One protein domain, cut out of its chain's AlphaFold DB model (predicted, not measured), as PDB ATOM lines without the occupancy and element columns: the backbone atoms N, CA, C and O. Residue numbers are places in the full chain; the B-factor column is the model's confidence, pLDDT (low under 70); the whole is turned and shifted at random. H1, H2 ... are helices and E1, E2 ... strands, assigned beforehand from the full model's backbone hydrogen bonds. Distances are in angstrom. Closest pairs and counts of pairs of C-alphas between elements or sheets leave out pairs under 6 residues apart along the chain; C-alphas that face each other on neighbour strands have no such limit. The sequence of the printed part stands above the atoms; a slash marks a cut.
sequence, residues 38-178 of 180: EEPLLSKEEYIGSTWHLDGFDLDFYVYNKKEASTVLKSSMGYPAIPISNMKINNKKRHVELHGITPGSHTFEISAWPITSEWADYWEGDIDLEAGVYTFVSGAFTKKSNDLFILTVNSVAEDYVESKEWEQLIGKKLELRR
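This is residues 38 to 178 of the 180 residues of an uncharacterized protein of uncultured Clostridium sp (UniProt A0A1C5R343). Eight antiparallel strands, E1 to E8, make a closed barrel, each beside the one before it in the chain and E8 beside E1. H1 and H3 pack on its outside, H1 over E3 and H3 over E6, while beyond one end of E5 and E6 the chain reaches out through H2 into a loop whose residues 123 to 128 stick out. The printed part has 141 residues, with three named helices and eight named strands in the order E1 E2 H1 E3 E4 E5 H2 E6 E7 H3 E8, class mixed. It is compact, with a radius of gyration of the C-alphas of 14.7 A and spans of 45 by 36 by 27 A.

Residues 38 to 50 hold no named element. E1 is residues 51 to 54, beginning at C-alpha 51 (96.091, 130.290, 114.149), and E2 is 59 to 65. H1 is residues 66 to 73, E3 81 to 89, 23.9 A long, and E4 92 to 101, 28.6 A. E5 is residues 107 to 112 and H2 116 to 122. E6 is residues 134 to 143, 25.0 A, and bends by 57 degrees at 140; E7, 148 to 156, 22.2 A, bends by 54 degrees at 153. H3 is residues 161 to 169, 14.3 A, and E8 173 to 178, ending at C-alpha 178 (99.941, 134.774, 113.994).

E1 and E2 form a hairpin, with N 52 and O 61 2.8 A apart. E2 and E3 are antiparallel at 144 degrees, N 62 and O 84 2.9 A apart. E3, E4 and E5 form a meander, each the antiparallel neighbour of the one before, with N 85 to O 96 at 2.8 A and N 97 to O 111 at 2.8 A. E5 and E6 have N 108 and O 139 at 2.9 A; the hairpin E6 and E7 has N 142 and O 150 at 2.8 A. E7 and E8 have N 151 and O 174 at 2.8 A, and E8 and E1 close the ring with N 53 and O 177 at 2.8 A. H1 is on the barrel, outside it, at a height over the sheet of 8.5 A; its closest C-alphas to E3 are Lys 66 and Ala 81, 5.6 A. H3, also outside, has a height over the sheet of 7.5 A; its closest C-alphas to E7 are Ser 163 and Val 156, 5.9 A. H2 is on the barrel too, and H1, H2 and H3 are apart from each other. O i to N i+4 pairs within hydrogen-bond range number 3 of 4 in H1, 0 of 3 in H2 and 2 of 5 in H3; O i to N i+3 pairs number 1 of 4 in H2 and 4 of 6 in H3.

The two C-alphas farthest apart, of Asp 126 and Ser 145, are 46.1 A apart. The printed part has no cut; the link H2 to E6, 11 residues, is long. Mean pLDDT of the printed part is 79.6, and 35 residues are under 70, among them 114 to 132.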
ATOM      1  N   GLU A  38     116.583 119.909 116.600       58.72
ATOM      2  CA  GLU A  38     115.796 120.405 115.505       58.72
ATOM      3  C   GLU A  38     114.521 121.079 116.021       58.72
ATOM      4  O   GLU A  38     113.726 120.433 116.700       58.72
ATOM      5  N   GLU A  39     114.325 122.378 115.753       63.28
ATOM      6  CA  GLU A  39     113.076 123.077 116.088       63.28
ATOM      7  C   GLU A  39     112.211 123.181 114.824       63.28
ATOM      8  O   GLU A  39     112.497 124.019 113.953       63.28
ATOM      9  N   PRO A  40     111.162 122.351 114.692       68.88
ATOM     10  CA  PRO A  40     110.245 122.487 113.583       68.88
ATOM     11  C   PRO A  40     109.457 123.798 113.613       68.88
ATOM     12  O   PRO A  40     109.211 124.412 114.657       68.88
ATOM     13  N   LEU A  41     109.074 124.265 112.425       82.31
ATOM     14  CA  LEU A  41     108.312 125.501 112.277       82.31
ATOM     15  C   LEU A  41     106.979 125.371 113.028       82.31
ATOM     16  O   LEU A  41     106.229 124.426 112.813       82.31
ATOM     17  N   LEU A  42     106.711 126.318 113.933       86.62
ATOM     18  CA  LEU A  42     105.525 126.333 114.799       86.62
ATOM     19  C   LEU A  42     105.342 125.084 115.696       86.62
ATOM     20  O   LEU A  42     104.245 124.836 116.187       86.62
ATOM     21  N   SER A  43     106.406 124.330 115.994       79.06
ATOM     22  CA  SER A  43     106.306 123.109 116.807       79.06
ATOM     23  C   SER A  43     106.393 123.325 118.320       79.06
ATOM     24  O   SER A  43     106.464 122.351 119.066       79.06
ATOM     25  N   LYS A  44     106.463 124.571 118.799       81.88
ATOM     26  CA  LYS A  44     106.596 124.875 120.234       81.88
ATOM     27  C   LYS A  44     105.253 124.755 120.942       81.88
ATOM     28  O   LYS A  44     104.229 125.158 120.399       81.88
ATOM     29  N   GLU A  45     105.273 124.283 122.189       82.69
ATOM     30  CA  GLU A  45     104.060 124.164 123.013       82.69
ATOM     31  C   GLU A  45     103.323 125.502 123.177       82.69
ATOM     32  O   GLU A  45     102.097 125.526 123.190       82.69
ATOM     33  N   GLU A  46     104.052 126.622 123.227       87.50
ATOM     34  CA  GLU A  46     103.475 127.970 123.348       87.50
ATOM     35  C   GLU A  46     102.595 128.387 122.156       87.50
ATOM     36  O   GLU A  46     101.802 129.319 122.278       87.50
ATOM     37  N   TYR A  47     102.726 127.714 121.009       90.50
ATOM     38  CA  TYR A  47     101.918 127.993 119.823       90.50
ATOM     39  C   TYR A  47     100.656 127.128 119.742       90.50
ATOM     40  O   TYR A  47      99.797 127.417 118.912       90.50
ATOM     41  N   ILE A  48     100.502 126.099 120.580       92.25
ATOM     42  CA  ILE A  48      99.313 125.235 120.571       92.25
ATOM     43  C   ILE A  48      98.053 126.081 120.796       92.25
ATOM     44  O   ILE A  48      97.982 126.886 121.721       92.25
ATOM     45  N   GLY A  49      97.047 125.880 119.945       92.75
ATOM     46  CA  GLY A  49      95.781 126.609 119.990       92.75
ATOM     47  C   GLY A  49      95.781 127.953 119.263       92.75
ATOM     48  O   GLY A  49      94.768 128.646 119.285       92.75
ATOM     49  N   SER A  50      96.892 128.336 118.626       94.94
ATOM     50  CA  SER A  50      96.966 129.545 117.799       94.94
ATOM     51  C   SER A  50      96.703 129.261 116.319       94.94
ATOM     52  O   SER A  50      96.944 128.152 115.833       94.94
ATOM     53  N   THR A  51      96.251 130.293 115.605       96.69
ATOM     54  CA  THR A  51      96.091 130.290 114.149       96.69
ATOM     55  C   THR A  51      97.178 131.144 113.507       96.69
ATOM     56  O   THR A  51      97.528 132.212 114.011       96.69
ATOM     57  N   TRP A  52      97.713 130.669 112.387       96.94
ATOM     58  CA  TRP A  52      98.745 131.339 111.612       96.94
ATOM     59  C   TRP A  52      98.336 131.430 110.151       96.94
ATOM     60  O   TRP A  52      98.115 130.406 109.510       96.94
ATOM     61  N   HIS A  53      98.269 132.645 109.625       97.69
ATOM     62  CA  HIS A  53      97.917 132.901 108.238       97.69
ATOM     63  C   HIS A  53      99.177 133.012 107.381       97.69
ATOM     64  O   HIS A  53     100.098 133.764 107.719       97.69
ATOM     65  N   LEU A  54      99.219 132.251 106.288       95.88
ATOM     66  CA  LEU A  54     100.264 132.316 105.275       95.88
ATOM     67  C   LEU A  54      99.796 133.154 104.083       95.88
ATOM     68  O   LEU A  54      99.043 132.686 103.222       95.88
ATOM     69  N   ASP A  55     100.319 134.374 104.009       91.69
ATOM     70  CA  ASP A  55     100.035 135.305 102.925       91.69
ATOM     71  C   ASP A  55     100.430 134.722 101.561       91.69
ATOM     72  O   ASP A  55     101.472 134.083 101.398       91.69
ATOM     73  N   GLY A  56      99.617 135.000 100.543       89.50
ATOM     74  CA  GLY A  56      99.856 134.581  99.160       89.50
ATOM     75  C   GLY A  56      99.313 133.192  98.831       89.50
ATOM     76  O   GLY A  56      98.780 133.019  97.739       89.50
ATOM     77  N   PHE A  57      99.383 132.245  99.771       89.94
ATOM     78  CA  PHE A  57      98.727 130.936  99.645       89.94
ATOM     79  C   PHE A  57      97.284 130.928 100.169       89.94
ATOM     80  O   PHE A  57      96.542 130.008  99.841       89.94
ATOM     81  N   ASP A  58      96.900 131.937 100.960       91.19
ATOM     82  CA  ASP A  58      95.585 132.038 101.613       91.19
ATOM     83  C   ASP A  58      95.265 130.794 102.464       91.19
ATOM     84  O   ASP A  58      94.197 130.187 102.379       91.19
ATOM     85  N   LEU A  59      96.255 130.369 103.259       93.62
ATOM     86  CA  LEU A  59      96.160 129.201 104.132       93.62
ATOM     87  C   LEU A  59      96.239 129.613 105.599       93.62
ATOM     88  O   LEU A  59      97.238 130.179 106.043       93.62
ATOM     89  N   ASP A  60      95.217 129.229 106.361       95.94
ATOM     90  CA  ASP A  60      95.193 129.351 107.816       95.94
ATOM     91  C   ASP A  60      95.608 128.026 108.459       95.94
ATOM     92  O   ASP A  60      94.904 127.016 108.345       95.94
ATOM     93  N   PHE A  61      96.754 128.014 109.130       94.56
ATOM     94  CA  PHE A  61      97.258 126.879 109.895       94.56
ATOM     95  C   PHE A  61      96.850 127.013 111.358       94.56
ATOM     96  O   PHE A  61      97.296 127.925 112.050       94.56
ATOM     97  N   TYR A  62      96.049 126.073 111.852       94.75
ATOM     98  CA  TYR A  62      95.809 125.940 113.284       94.75
ATOM     99  C   TYR A  62      96.826 124.976 113.888       94.75
ATOM    100  O   TYR A  62      97.062 123.888 113.356       94.75
ATOM    101  N   VAL A  63      97.434 125.369 115.002       93.38
ATOM    102  CA  VAL A  63      98.476 124.584 115.662       93.38
ATOM    103  C   VAL A  63      97.844 123.642 116.684       93.38
ATOM    104  O   VAL A  63      97.434 124.048 117.772       93.38
ATOM    105  N   TYR A  64      97.787 122.360 116.338       91.12
ATOM    106  CA  TYR A  64      97.253 121.307 117.198       91.12
ATOM    107  C   TYR A  64      98.336 120.734 118.106       91.12
ATOM    108  O   TYR A  64      99.501 120.635 117.717       91.12
ATOM    109  N   ASN A  65      97.945 120.258 119.289       90.62
ATOM    110  CA  ASN A  65      98.812 119.342 120.027       90.62
ATOM    111  C   ASN A  65      98.851 117.969 119.335       90.62
ATOM    112  O   ASN A  65      97.943 117.599 118.586       90.62
ATOM    113  N   LYS A  66      99.881 117.171 119.630       83.56
ATOM    114  CA  LYS A  66     100.069 115.831 119.047       83.56
ATOM    115  C   LYS A  66      98.829 114.927 119.111       83.56
ATOM    116  O   LYS A  66      98.540 114.204 118.157       83.56
ATOM    117  N   LYS A  67      98.101 114.932 120.234       86.06
ATOM    118  CA  LYS A  67      96.933 114.059 120.428       86.06
ATOM    119  C   LYS A  67      95.798 114.460 119.489       86.06
ATOM    120  O   LYS A  67      95.248 113.601 118.810       86.06
ATOM    121  N   GLU A  68      95.473 115.743 119.429       87.56
ATOM    122  CA  GLU A  68      94.439 116.272 118.535       87.56
ATOM    123  C   GLU A  68      94.820 116.089 117.069       87.56
ATOM    124  O   GLU A  68      94.023 115.563 116.294       87.56
ATOM    125  N   ALA A  69      96.063 116.404 116.702       83.56
ATOM    126  CA  ALA A  69      96.561 116.227 115.343       83.56
ATOM    127  C   ALA A  69      96.415 114.777 114.850       83.56
ATOM    128  O   ALA A  69      96.003 114.550 113.712       83.56
ATOM    129  N   SER A  70      96.655 113.788 115.721       79.19
ATOM    130  CA  SER A  70      96.503 112.366 115.374       79.19
ATOM    131  C   SER A  70      95.064 111.969 115.012       79.19
ATOM    132  O   SER A  70      94.859 111.031 114.243       79.19
ATOM    133  N   THR A  71      94.062 112.702 115.509       80.12
ATOM    134  CA  THR A  71      92.654 112.490 115.133       80.12
ATOM    135  C   THR A  71      92.306 113.077 113.764       80.12
ATOM    136  O   THR A  71      91.366 112.604 113.130       80.12
ATOM    137  N   VAL A  72      93.079 114.064 113.299       78.00
ATOM    138  CA  VAL A  72      92.869 114.773 112.029       78.00
ATOM    139  C   VAL A  72      93.654 114.112 110.897       78.00
ATOM    140  O   VAL A  72      93.076 113.705 109.895       78.00
ATOM    141  N   LEU A  73      94.971 113.964 111.061       73.25
ATOM    142  CA  LEU A  73      95.869 113.477 110.007       73.25
ATOM    143  C   LEU A  73      96.034 111.956 109.995       73.25
ATOM    144  O   LEU A  73      96.581 111.415 109.038       73.25
ATOM    145  N   LYS A  74      95.598 111.255 111.055       67.06
ATOM    146  CA  LYS A  74      95.867 109.818 111.267       67.06
ATOM    147  C   LYS A  74      97.358 109.453 111.096       67.06
ATOM    148  O   LYS A  74      97.677 108.302 110.811       67.06
ATOM    149  N   SER A  75      98.263 110.416 111.288       59.81
ATOM    150  CA  SER A  75      99.716 110.258 111.211       59.81
ATOM    151  C   SER A  75     100.346 110.464 112.593       59.81
ATOM    152  O   SER A  75      99.802 111.158 113.459       59.81
ATOM    153  N   SER A  76     101.489 109.816 112.835       49.69
ATOM    154  CA  SER A  76     102.209 109.877 114.110       49.69
ATOM    155  C   SER A  76     103.537 110.612 113.948       49.69
ATOM    156  O   SER A  76     104.596 109.988 113.892       49.69
ATOM    157  N   MET A  77     103.501 111.940 113.889       61.91
ATOM    158  CA  MET A  77     104.736 112.724 113.977       61.91
ATOM    159  C   MET A  77     105.276 112.741 115.413       61.91
ATOM    160  O   MET A  77     104.538 112.644 116.403       61.91
ATOM    161  N   GLY A  78     106.600 112.851 115.533       65.12
ATOM    162  CA  GLY A  78     107.308 112.935 116.813       65.12
ATOM    163  C   GLY A  78     107.145 114.274 117.540       65.12
ATOM    164  O   GLY A  78     107.488 114.352 118.716       65.12
ATOM    165  N   TYR A  79     106.601 115.298 116.877       72.31
ATOM    166  CA  TYR A  79     106.585 116.675 117.370       72.31
ATOM    167  C   TYR A  79     105.459 116.953 118.381       72.31
ATOM    168  O   TYR A  79     104.392 116.334 118.303       72.31
ATOM    169  N   PRO A  80     105.672 117.873 119.343       76.81
ATOM    170  CA  PRO A  80     104.667 118.194 120.357       76.81
ATOM    171  C   PRO A  80     103.501 119.030 119.805       76.81
ATOM    172  O   PRO A  80     102.372 118.878 120.282       76.81
ATOM    173  N   ALA A  81     103.749 119.846 118.775       85.44
ATOM    174  CA  ALA A  81     102.739 120.632 118.077       85.44
ATOM    175  C   ALA A  81     102.851 120.471 116.553       85.44
ATOM    176  O   ALA A  81     103.955 120.307 116.029       85.44
ATOM    177  N   ILE A  82     101.707 120.487 115.865       87.62
ATOM    178  CA  ILE A  82     101.590 120.249 114.419       87.62
ATOM    179  C   ILE A  82     100.650 121.311 113.822       87.62
ATOM    180  O   ILE A  82      99.464 121.330 114.173       87.62
ATOM    181  N   PRO A  83     101.138 122.203 112.941       91.31
ATOM    182  CA  PRO A  83     100.309 123.189 112.253       91.31
ATOM    183  C   PRO A  83      99.587 122.538 111.078       91.31
ATOM    184  O   PRO A  83     100.221 122.053 110.142       91.31
ATOM    185  N   ILE A  84      98.258 122.553 111.112       91.44
ATOM    186  CA  ILE A  84      97.411 121.916 110.105       91.44
ATOM    187  C   ILE A  84      96.501 122.973 109.488       91.44
ATOM    188  O   ILE A  84      95.794 123.693 110.194       91.44
ATOM    189  N   SER A  85      96.492 123.032 108.163       92.75
ATOM    190  CA  SER A  85      95.538 123.805 107.378       92.75
ATOM    191  C   SER A  85      94.654 122.877 106.550       92.75
ATOM    192  O   SER A  85      94.754 121.647 106.586       92.75
ATOM    193  N   ASN A  86      93.736 123.481 105.808       89.12
ATOM    194  CA  ASN A  86      92.934 122.791 104.830       89.12
ATOM    195  C   ASN A  86      93.069 123.466 103.480       89.12
ATOM    196  O   ASN A  86      92.853 124.666 103.354       89.12
ATOM    197  N   MET A  87      93.301 122.652 102.470       85.00
ATOM    198  CA  MET A  87      93.532 123.085 101.109       85.00
ATOM    199  C   MET A  87      92.561 122.363 100.184       85.00
ATOM    200  O   MET A  87      92.180 121.214 100.429       85.00
ATOM    201  N   LYS A  88      92.099 123.039  99.135       79.38
ATOM    202  CA  LYS A  88      91.206 122.435  98.148       79.38
ATOM    203  C   LYS A  88      92.047 121.645  97.150       79.38
ATOM    204  O   LYS A  88      92.614 122.237  96.261       79.38
ATOM    205  N   ILE A  89      92.092 120.324  97.253       75.00
ATOM    206  CA  ILE A  89      92.842 119.457  96.335       75.00
ATOM    207  C   ILE A  89      91.840 118.623  95.531       75.00
ATOM    208  O   ILE A  89      91.042 117.885  96.112       75.00
ATOM    209  N   ASN A  90      91.844 118.769  94.200       69.69
ATOM    210  CA  ASN A  90      90.879 118.134  93.285       69.69
ATOM    211  C   ASN A  90      89.413 118.323  93.731       69.69
ATOM    212  O   ASN A  90      88.657 117.374  93.939       69.69
ATOM    213  N   ASN A  91      89.019 119.577  93.973       71.31
ATOM    214  CA  ASN A  91      87.683 119.950  94.456       71.31
ATOM    215  C   ASN A  91      87.250 119.372  95.816       71.31
ATOM    216  O   ASN A  91      86.127 119.630  96.247       71.31
ATOM    217  N   LYS A  92      88.134 118.675  96.533       75.31
ATOM    218  CA  LYS A  92      87.891 118.171  97.886       75.31
ATOM    219  C   LYS A  92      88.747 118.953  98.881       75.31
ATOM    220  O   LYS A  92      89.904 119.258  98.619       75.31
ATOM    221  N   LYS A  93      88.184 119.289 100.041       80.00
ATOM    222  CA  LYS A  93      88.946 119.903 101.134       80.00
ATOM    223  C   LYS A  93      89.801 118.822 101.796       80.00
ATOM    224  O   LYS A  93      89.260 117.805 102.226       80.00
ATOM    225  N   ARG A  94      91.115 119.019 101.838       81.88
ATOM    226  CA  ARG A  94      92.098 118.063 102.357       81.88
ATOM    227  C   ARG A  94      92.977 118.721 103.406       81.88
ATOM    228  O   ARG A  94      93.270 119.910 103.309       81.88
ATOM    229  N   HIS A  95      93.401 117.934 104.384       86.69
ATOM    230  CA  HIS A  95      94.335 118.387 105.402       86.69
ATOM    231  C   HIS A  95      95.745 118.463 104.824       86.69
ATOM    232  O   HIS A  95      96.203 117.526 104.172       86.69
ATOM    233  N   VAL A  96      96.408 119.582 105.090       87.19
ATOM    234  CA  VAL A  96      97.827 119.796 104.805       87.19
ATOM    235  C   VAL A  96      98.498 120.271 106.078       87.19
ATOM    236  O   VAL A  96      97.871 120.904 106.927       87.19
ATOM    237  N   GLU A  97      99.772 119.980 106.212       88.50
ATOM    238  CA  GLU A  97     100.579 120.344 107.365       88.50
ATOM    239  C   GLU A  97     101.764 121.189 106.922       88.50
ATOM    240  O   GLU A  97     102.299 121.015 105.826       88.50
ATOM    241  N   LEU A  98     102.132 122.139 107.779       89.56
ATOM    242  CA  LEU A  98     103.313 122.967 107.603       89.56
ATOM    243  C   LEU A  98     104.439 122.409 108.465       89.56
ATOM    244  O   LEU A  98     104.365 122.418 109.693       89.56
ATOM    245  N   HIS A  99     105.504 121.992 107.798       83.50
ATOM    246  CA  HIS A  99     106.738 121.533 108.412       83.50
ATOM    247  C   HIS A  99     107.815 122.588 108.294       83.50
ATOM    248  O   HIS A  99     107.823 123.406 107.375       83.50
ATOM    249  N   GLY A 100     108.795 122.506 109.184       70.88
ATOM    250  CA  GLY A 100     110.094 123.092 108.920       70.88
ATOM    251  C   GLY A 100     111.190 122.338 109.642       70.88
ATOM    252  O   GLY A 100     110.917 121.679 110.636       70.88
ATOM    253  N   ILE A 101     112.416 122.421 109.139       64.56
ATOM    254  CA  ILE A 101     113.591 121.827 109.779       64.56
ATOM    255  C   ILE A 101     114.595 122.948 110.057       64.56
ATOM    256  O   ILE A 101     115.021 123.697 109.171       64.56
ATOM    257  N   THR A 102     114.979 123.065 111.320       56.94
ATOM    258  CA  THR A 102     116.183 123.767 111.790       56.94
ATOM    259  C   THR A 102     116.926 122.806 112.701       56.94
ATOM    260  O   THR A 102     116.230 121.946 113.195       56.94
ATOM    261  N   PRO A 103     118.244 122.908 112.950       54.25
ATOM    262  CA  PRO A 103     119.212 123.771 112.287       54.25
ATOM    263  C   PRO A 103     119.916 123.070 111.111       54.25
ATOM    264  O   PRO A 103     120.298 121.910 111.186       54.25
ATOM    265  N   GLY A 104     120.157 123.817 110.029       54.78
ATOM    266  CA  GLY A 104     120.944 123.350 108.880       54.78
ATOM    267  C   GLY A 104     120.582 124.077 107.588       54.78
ATOM    268  O   GLY A 104     121.452 124.643 106.934       54.78
ATOM    269  N   SER A 105     119.288 124.133 107.270       60.72
ATOM    270  CA  SER A 105     118.777 124.707 106.015       60.72
ATOM    271  C   SER A 105     117.678 125.760 106.203       60.72
ATOM    272  O   SER A 105     117.391 126.483 105.251       60.72
ATOM    273  N   HIS A 106     117.090 125.881 107.407       79.12
ATOM    274  CA  HIS A 106     115.895 126.701 107.663       79.12
ATOM    275  C   HIS A 106     114.846 126.504 106.568       79.12
ATOM    276  O   HIS A 106     114.419 127.463 105.929       79.12
ATOM    277  N   THR A 107     114.485 125.254 106.301       87.94
ATOM    278  CA  THR A 107     113.556 124.912 105.223       87.94
ATOM    279  C   THR A 107     112.164 124.680 105.760       87.94
ATOM    280  O   THR A 107     112.014 124.206 106.883       87.94
ATOM    281  N   PHE A 108     111.152 125.018 104.971       90.25
ATOM    282  CA  PHE A 108     109.765 124.674 105.254       90.25
ATOM    283  C   PHE A 108     109.196 123.822 104.127       90.25
ATOM    284  O   PHE A 108     109.651 123.920 102.984       90.25
ATOM    285  N   GLU A 109     108.181 123.036 104.460       89.81
ATOM    286  CA  GLU A 109     107.406 122.258 103.503       89.81
ATOM    287  C   GLU A 109     105.923 122.347 103.849       89.81
ATOM    288  O   GLU A 109     105.555 122.300 105.020       89.81
ATOM    289  N   ILE A 110     105.069 122.471 102.837       90.25
ATOM    290  CA  ILE A 110     103.630 122.237 102.972       90.25
ATOM    291  C   ILE A 110     103.356 120.898 102.318       90.25
ATOM    292  O   ILE A 110     103.594 120.738 101.118       90.25
ATOM    293  N   SER A 111     102.870 119.939 103.094       85.38
ATOM    294  CA  SER A 111     102.677 118.576 102.617       85.38
ATOM    295  C   SER A 111     101.368 117.965 103.095       85.38
ATOM    296  O   SER A 111     100.691 118.485 103.983       85.38
ATOM    297  N   ALA A 112     100.987 116.855 102.473       80.38
ATOM    298  CA  ALA A 112      99.922 115.994 102.953       80.38
ATOM    299  C   ALA A 112     100.378 114.538 102.954       80.38
ATOM    300  O   ALA A 112     101.079 114.085 102.047       80.38
ATOM    301  N   TRP A 113      99.908 113.786 103.946       71.25
ATOM    302  CA  TRP A 113     100.007 112.334 103.926       71.25
ATOM    303  C   TRP A 113      98.839 111.769 103.119       71.25
ATOM    304  O   TRP A 113      97.686 112.137 103.378       71.25
ATOM    305  N   PRO A 114      99.088 110.862 102.164       59.81
ATOM    306  CA  PRO A 114      98.024 110.177 101.463       59.81
ATOM    307  C   PRO A 114      97.242 109.333 102.470       59.81
ATOM    308  O   PRO A 114      97.725 108.336 103.005       59.81
ATOM    309  N   ILE A 115      95.992 109.723 102.718       56.97
ATOM    310  CA  ILE A 115      95.015 108.827 103.332       56.97
ATOM    311  C   ILE A 115      94.622 107.871 102.209       56.97
ATOM    312  O   ILE A 115      93.829 108.225 101.337       56.97
ATOM    313  N   THR A 116      95.260 106.703 102.185       53.41
ATOM    314  CA  THR A 116      95.337 105.765 101.050       53.41
ATOM    315  C   THR A 116      94.008 105.474 100.346       53.41
ATOM    316  O   THR A 116      93.993 105.345  99.127       53.41
ATOM    317  N   SER A 117      92.872 105.445 101.051       54.66
ATOM    318  CA  SER A 117      91.556 105.238 100.421       54.66
ATOM    319  C   SER A 117      90.919 106.504  99.840       54.66
ATOM    320  O   SER A 117      90.096 106.421  98.940       54.66
ATOM    321  N   GLU A 118      91.247 107.684 100.362       54.78
ATOM    322  CA  GLU A 118      90.652 108.948  99.919       54.78
ATOM    323  C   GLU A 118      91.428 109.605  98.774       54.78
ATOM    324  O   GLU A 118      90.860 110.423  98.048       54.78
ATOM    325  N   TRP A 119      92.714 109.277  98.641       53.72
ATOM    326  CA  TRP A 119      93.611 109.786  97.601       53.72
ATOM    327  C   TRP A 119      93.725 108.851  96.393       53.72
ATOM    328  O   TRP A 119      94.232 109.283  95.365       53.72
ATOM    329  N   ALA A 120      93.195 107.624  96.472       53.97
ATOM    330  CA  ALA A 120      93.068 106.729  95.318       53.97
ATOM    331  C   ALA A 120      92.273 107.381  94.166       53.97
ATOM    332  O   ALA A 120      92.636 107.235  93.009       53.97
ATOM    333  N   ASP A 121      91.263 108.202  94.486       53.44
ATOM    334  CA  ASP A 121      90.495 108.986  93.501       53.44
ATOM    335  C   ASP A 121      91.304 110.113  92.821       53.44
ATOM    336  O   ASP A 121      90.813 110.743  91.887       53.44
ATOM    337  N   TYR A 122      92.482 110.476  93.344       51.59
ATOM    338  CA  TYR A 122      93.298 111.573  92.807       51.59
ATOM    339  C   TYR A 122      94.154 111.120  91.614       51.59
ATOM    340  O   TYR A 122      94.522 111.946  90.783       51.59
ATOM    341  N   TRP A 123      94.426 109.821  91.495       54.34
ATOM    342  CA  TRP A 123      95.293 109.262  90.469       54.34
ATOM    343  C   TRP A 123      94.528 108.182  89.698       54.34
ATOM    344  O   TRP A 123      94.390 107.056  90.166       54.34
ATOM    345  N   GLU A 124      94.000 108.516  88.518       45.97
ATOM    346  CA  GLU A 124      93.453 107.522  87.583       45.97
ATOM    347  C   GLU A 124      94.603 106.669  87.010       45.97
ATOM    348  O   GLU A 124      95.097 106.898  85.908       45.97
ATOM    349  N   GLY A 125      95.079 105.706  87.795       47.44
ATOM    350  CA  GLY A 125      96.133 104.766  87.431       47.44
ATOM    351  C   GLY A 125      96.572 103.935  88.633       47.44
ATOM    352  O   GLY A 125      96.475 104.397  89.768       47.44
ATOM    353  N   ASP A 126      97.061 102.716  88.385       41.72
ATOM    354  CA  ASP A 126      97.739 101.884  89.389       41.72
ATOM    355  C   ASP A 126      99.060 102.562  89.795       41.72
ATOM    356  O   ASP A 126     100.147 102.187  89.355       41.72
ATOM    357  N   ILE A 127      98.969 103.619  90.599       43.94
ATOM    358  CA  ILE A 127     100.099 104.103  91.374       43.94
ATOM    359  C   ILE A 127     100.173 103.197  92.589       43.94
ATOM    360  O   ILE A 127      99.237 103.123  93.388       43.94
ATOM    361  N   ASP A 128     101.301 102.508  92.706       43.38
ATOM    362  CA  ASP A 128     101.741 101.911  93.955       43.38
ATOM    363  C   ASP A 128     101.833 103.069  94.960       43.38
ATOM    364  O   ASP A 128     102.796 103.839  94.960       43.38
ATOM    365  N   LEU A 129     100.750 103.298  95.714       48.00
ATOM    366  CA  LEU A 129     100.674 104.253  96.817       48.00
ATOM    367  C   LEU A 129     101.579 103.716  97.930       48.00
ATOM    368  O   LEU A 129     101.115 103.334  99.007       48.00
ATOM    369  N   GLU A 130     102.887 103.673  97.676       44.84
ATOM    370  CA  GLU A 130     103.860 103.710  98.748       44.84
ATOM    371  C   GLU A 130     103.455 104.882  99.640       44.84
ATOM    372  O   GLU A 130     103.066 105.949  99.158       44.84
ATOM    373  N   ALA A 131     103.452 104.647 100.948       52.88
ATOM    374  CA  ALA A 131     103.002 105.569 101.981       52.88
ATOM    375  C   ALA A 131     103.916 106.811 102.083       52.88
ATOM    376  O   ALA A 131     104.570 107.037 103.100       52.88
ATOM    377  N   GLY A 132     104.014 107.584 101.004       56.38
ATOM    378  CA  GLY A 132     104.915 108.709 100.824       56.38
ATOM    379  C   GLY A 132     104.213 110.032 101.084       56.38
ATOM    380  O   GLY A 132     103.066 110.231 100.703       56.38
ATOM    381  N   VAL A 133     104.914 110.948 101.740       71.38
ATOM    382  CA  VAL A 133     104.467 112.329 101.956       71.38
ATOM    383  C   VAL A 133     104.443 113.065 100.618       71.38
ATOM    384  O   VAL A 133     105.450 113.071  99.911       71.38
ATOM    385  N   TYR A 134     103.322 113.702 100.271       78.19
ATOM    386  CA  TYR A 134     103.242 114.554  99.086       78.19
ATOM    387  C   TYR A 134     103.524 116.005  99.465       78.19
ATOM    388  O   TYR A 134     102.735 116.627 100.180       78.19
ATOM    389  N   THR A 135     104.637 116.549  98.981       85.44
ATOM    390  CA  THR A 135     105.045 117.934  99.244       85.44
ATOM    391  C   THR A 135     104.564 118.851  98.122       85.44
ATOM    392  O   THR A 135     104.961 118.701  96.972       85.44
ATOM    393  N   PHE A 136     103.719 119.823  98.468       87.50
ATOM    394  CA  PHE A 136     103.149 120.803  97.537       87.50
ATOM    395  C   PHE A 136     104.038 122.015  97.336       87.50
ATOM    396  O   PHE A 136     104.073 122.582  96.250       87.50
ATOM    397  N   VAL A 137     104.694 122.444  98.409       91.06
ATOM    398  CA  VAL A 137     105.509 123.652  98.455       91.06
ATOM    399  C   VAL A 137     106.711 123.340  99.318       91.06
ATOM    400  O   VAL A 137     106.550 122.791 100.406       91.06
ATOM    401  N   SER A 138     107.897 123.732  98.873       92.12
ATOM    402  CA  SER A 138     109.068 123.764  99.741       92.12
ATOM    403  C   SER A 138     109.853 125.050  99.556       92.12
ATOM    404  O   SER A 138     109.789 125.721  98.517       92.12
ATOM    405  N   GLY A 139     110.594 125.431 100.585       93.25
ATOM    406  CA  GLY A 139     111.324 126.681 100.555       93.25
ATOM    407  C   GLY A 139     112.188 126.900 101.775       93.25
ATOM    408  O   GLY A 139     112.410 125.992 102.568       93.25
ATOM    409  N   ALA A 140     112.672 128.128 101.915       92.38
ATOM    410  CA  ALA A 140     113.410 128.581 103.084       92.38
ATOM    411  C   ALA A 140     112.541 129.501 103.943       92.38
ATOM    412  O   ALA A 140     111.640 130.167 103.438       92.38
ATOM    413  N   PHE A 141     112.827 129.593 105.234       91.19
ATOM    414  CA  PHE A 141     112.170 130.535 106.123       91.19
ATOM    415  C   PHE A 141     113.161 131.274 107.017       91.19
ATOM    416  O   PHE A 141     114.312 130.893 107.208       91.19
ATOM    417  N   THR A 142     112.717 132.388 107.581       89.12
ATOM    418  CA  THR A 142     113.464 133.153 108.576       89.12
ATOM    419  C   THR A 142     112.499 133.662 109.633       89.12
ATOM    420  O   THR A 142     111.514 134.325 109.307       89.12
ATOM    421  N   LYS A 143     112.798 133.406 110.909       88.25
ATOM    422  CA  LYS A 143     112.053 133.997 112.027       88.25
ATOM    423  C   LYS A 143     112.374 135.492 112.124       88.25
ATOM    424  O   LYS A 143     113.546 135.862 112.184       88.25
ATOM    425  N   LYS A 144     111.353 136.353 112.136       89.88
ATOM    426  CA  LYS A 144     111.510 137.808 112.332       89.88
ATOM    427  C   LYS A 144     111.120 138.248 113.735       89.88
ATOM    428  O   LYS A 144     111.806 139.085 114.312       89.88
ATOM    429  N   SER A 145     110.060 137.667 114.284       88.56
ATOM    430  CA  SER A 145     109.615 137.867 115.664       88.56
ATOM    431  C   SER A 145     108.957 136.584 116.183       88.56
ATOM    432  O   SER A 145     109.002 135.552 115.515       88.56
ATOM    433  N   ASN A 146     108.377 136.618 117.384       86.38
ATOM    434  CA  ASN A 146     107.615 135.482 117.910       86.38
ATOM    435  C   ASN A 146     106.303 135.224 117.166       86.38
ATOM    436  O   ASN A 146     105.822 134.104 117.235       86.38
ATOM    437  N   ASP A 147     105.795 136.209 116.424       92.69
ATOM    438  CA  ASP A 147     104.489 136.160 115.755       92.69
ATOM    439  C   ASP A 147     104.610 136.319 114.227       92.69
ATOM    440  O   ASP A 147     103.612 136.489 113.529       92.69
ATOM    441  N   LEU A 148     105.841 136.294 113.695       92.75
ATOM    442  CA  LEU A 148     106.118 136.488 112.272       92.75
ATOM    443  C   LEU A 148     107.323 135.670 111.794       92.75
ATOM    444  O   LEU A 148     108.464 135.859 112.246       92.75
ATOM    445  N   PHE A 149     107.075 134.858 110.771       92.94
ATOM    446  CA  PHE A 149     108.089 134.223 109.937       92.94
ATOM    447  C   PHE A 149     107.982 134.740 108.502       92.94
ATOM    448  O   PHE A 149     106.898 135.036 108.010       92.94
ATOM    449  N   ILE A 150     109.122 134.842 107.825       94.12
ATOM    450  CA  ILE A 150     109.188 135.156 106.396       94.12
ATOM    451  C   ILE A 150     109.587 133.892 105.659       94.12
ATOM    452  O   ILE A 150     110.663 133.356 105.922       94.12
ATOM    453  N   LEU A 151     108.735 133.435 104.750       94.25
ATOM    454  CA  LEU A 151     108.930 132.249 103.927       94.25
ATOM    455  C   LEU A 151     109.329 132.683 102.514       94.25
ATOM    456  O   LEU A 151     108.856 133.690 101.999       94.25
ATOM    457  N   THR A 152     110.242 131.952 101.889       95.00
ATOM    458  CA  THR A 152     110.638 132.117 100.486       95.00
ATOM    459  C   THR A 152     110.430 130.790  99.786       95.00
ATOM    460  O   THR A 152     111.091 129.810 100.125       95.00
ATOM    461  N   VAL A 153     109.493 130.760  98.842       94.38
ATOM    462  CA  VAL A 153     109.151 129.550  98.087       94.38
ATOM    463  C   VAL A 153     110.266 129.251  97.091       94.38
ATOM    464  O   VAL A 153     110.631 130.120  96.299       94.38
ATOM    465  N   ASN A 154     110.786 128.026  97.117       94.25
ATOM    466  CA  ASN A 154     111.810 127.570  96.179       94.25
ATOM    467  C   ASN A 154     111.229 126.637  95.118       94.25
ATOM    468  O   ASN A 154     111.675 126.675  93.976       94.25
ATOM    469  N   SER A 155     110.238 125.821  95.481       91.69
ATOM    470  CA  SER A 155     109.556 124.933  94.543       91.69
ATOM    471  C   SER A 155     108.099 124.701  94.925       91.69
ATOM    472  O   SER A 155     107.716 124.835  96.093       91.69
ATOM    473  N   VAL A 156     107.307 124.330  93.921       90.50
ATOM    474  CA  VAL A 156     105.935 123.838  94.055       90.50
ATOM    475  C   VAL A 156     105.767 122.559  93.226       90.50
ATOM    476  O   VAL A 156     106.554 122.322  92.313       90.50
ATOM    477  N   ALA A 157     104.785 121.719  93.551       84.00
ATOM    478  CA  ALA A 157     104.564 120.450  92.852       84.00
ATOM    479  C   ALA A 157     104.013 120.653  91.429       84.00
ATOM    480  O   ALA A 157     102.953 121.240  91.277       84.00
ATOM    481  N   GLU A 158     104.665 120.141  90.386       71.69
ATOM    482  CA  GLU A 158     104.349 120.475  88.978       71.69
ATOM    483  C   GLU A 158     102.955 120.006  88.494       71.69
ATOM    484  O   GLU A 158     102.349 120.629  87.620       71.69
ATOM    485  N   ASP A 159     102.408 118.946  89.093       69.75
ATOM    486  CA  ASP A 159     101.217 118.248  88.577       69.75
ATOM    487  C   ASP A 159      99.878 118.717  89.172       69.75
ATOM    488  O   ASP A 159      98.834 118.104  88.948       69.75
ATOM    489  N   TYR A 160      99.875 119.795  89.953       70.88
ATOM    490  CA  TYR A 160      98.696 120.248  90.688       70.88
ATOM    491  C   TYR A 160      98.166 121.586  90.146       70.88
ATOM    492  O   TYR A 160      98.923 122.495  89.844       70.88
ATOM    493  N   VAL A 161      96.851 121.739  89.963       68.06
ATOM    494  CA  VAL A 161      96.297 122.900  89.230       68.06
ATOM    495  C   VAL A 161      96.640 124.224  89.914       68.06
ATOM    496  O   VAL A 161      97.100 125.155  89.255       68.06
ATOM    497  N   GLU A 162      96.480 124.292  91.231       73.12
ATOM    498  CA  GLU A 162      96.800 125.475  92.018       73.12
ATOM    499  C   GLU A 162      98.319 125.669  92.145       73.12
ATOM    500  O   GLU A 162      98.764 126.787  92.398       73.12
ATOM    501  N   SER A 163      99.144 124.644  91.877       74.69
ATOM    502  CA  SER A 163     100.596 124.835  91.843       74.69
ATOM    503  C   SER A 163     101.011 125.796  90.741       74.69
ATOM    504  O   SER A 163     101.854 126.642  90.994       74.69
ATOM    505  N   LYS A 164     100.358 125.773  89.573       82.75
ATOM    506  CA  LYS A 164     100.626 126.726  88.485       82.75
ATOM    507  C   LYS A 164     100.335 128.166  88.895       82.75
ATOM    508  O   LYS A 164     101.046 129.088  88.504       82.75
ATOM    509  N   GLU A 165      99.295 128.375  89.697       86.06
ATOM    510  CA  GLU A 165      99.013 129.691  90.273       86.06
ATOM    511  C   GLU A 165     100.045 130.052  91.344       86.06
ATOM    512  O   GLU A 165     100.431 131.212  91.464       86.06
ATOM    513  N   TRP A 166     100.528 129.076  92.105       90.00
ATOM    514  CA  TRP A 166     101.533 129.265  93.145       90.00
ATOM    515  C   TRP A 166     102.964 129.388  92.619       90.00
ATOM    516  O   TRP A 166     103.799 129.982  93.297       90.00
ATOM    517  N   GLU A 167     103.264 128.923  91.405       91.12
ATOM    518  CA  GLU A 167     104.563 129.090  90.739       91.12
ATOM    519  C   GLU A 167     104.951 130.571  90.662       91.12
ATOM    520  O   GLU A 167     106.117 130.931  90.821       91.12
ATOM    521  N   GLN A 168     103.966 131.468  90.534       92.25
ATOM    522  CA  GLN A 168     104.201 132.914  90.553       92.25
ATOM    523  C   GLN A 168     104.725 133.434  91.906       92.25
ATOM    524  O   GLN A 168     105.108 134.604  92.005       92.25
ATOM    525  N   LEU A 169     104.664 132.624  92.968       93.69
ATOM    526  CA  LEU A 169     105.161 132.925  94.310       93.69
ATOM    527  C   LEU A 169     106.608 132.456  94.518       93.69
ATOM    528  O   LEU A 169     107.223 132.854  95.507       93.69
ATOM    529  N   ILE A 170     107.180 131.675  93.593       95.12
ATOM    530  CA  ILE A 170     108.582 131.241  93.662       95.12
ATOM    531  C   ILE A 170     109.503 132.468  93.732       95.12
ATOM    532  O   ILE A 170     109.366 133.436  92.983       95.12
ATOM    533  N   GLY A 171     110.432 132.446  94.688       92.50
ATOM    534  CA  GLY A 171     111.365 133.536  94.971       92.50
ATOM    535  C   GLY A 171     110.747 134.757  95.664       92.50
ATOM    536  O   GLY A 171     111.487 135.659  96.068       92.50
ATOM    537  N   LYS A 172     109.419 134.812  95.847       93.94
ATOM    538  CA  LYS A 172     108.768 135.873  96.624       93.94
ATOM    539  C   LYS A 172     108.897 135.601  98.119       93.94
ATOM    540  O   LYS A 172     108.964 134.459  98.567       93.94
ATOM    541  N   LYS A 173     108.913 136.689  98.888       94.56
ATOM    542  CA  LYS A 173     108.844 136.654 100.350       94.56
ATOM    543  C   LYS A 173     107.384 136.702 100.772       94.56
ATOM    544  O   LYS A 173     106.693 137.657 100.429       94.56
ATOM    545  N   LEU A 174     106.961 135.690 101.508       96.25
ATOM    546  CA  LEU A 174     105.621 135.534 102.050       96.25
ATOM    547  C   LEU A 174     105.677 135.649 103.569       96.25
ATOM    548  O   LEU A 174     106.674 135.265 104.187       96.25
ATOM    549  N   GLU A 175     104.625 136.185 104.169       96.31
ATOM    550  CA  GLU A 175     104.532 136.335 105.617       96.31
ATOM    551  C   GLU A 175     103.674 135.209 106.192       96.31
ATOM    552  O   GLU A 175     102.545 134.999 105.762       96.31
ATOM    553  N   LEU A 176     104.214 134.493 107.177       96.69
ATOM    554  CA  LEU A 176     103.460 133.590 108.036       96.69
ATOM    555  C   LEU A 176     103.282 134.292 109.379       96.69
ATOM    556  O   LEU A 176     104.250 134.456 110.133       96.69
ATOM    557  N   ARG A 177     102.061 134.748 109.647       96.56
ATOM    558  CA  ARG A 177     101.732 135.629 110.772       96.56
ATOM    559  C   ARG A 177     100.752 134.970 111.709       96.56
ATOM    560  O   ARG A 177      99.797 134.351 111.253       96.56
ATOM    561  N   ARG A 178     100.948 135.156 113.008       95.75
ATOM    562  CA  ARG A 178      99.941 134.774 113.994       95.75
ATOM    563  C   ARG A 178      98.715 135.678 113.845       95.75
ATOM    564  O   ARG A 178      98.863 136.893 113.724       95.75
TER     565      ARG A 178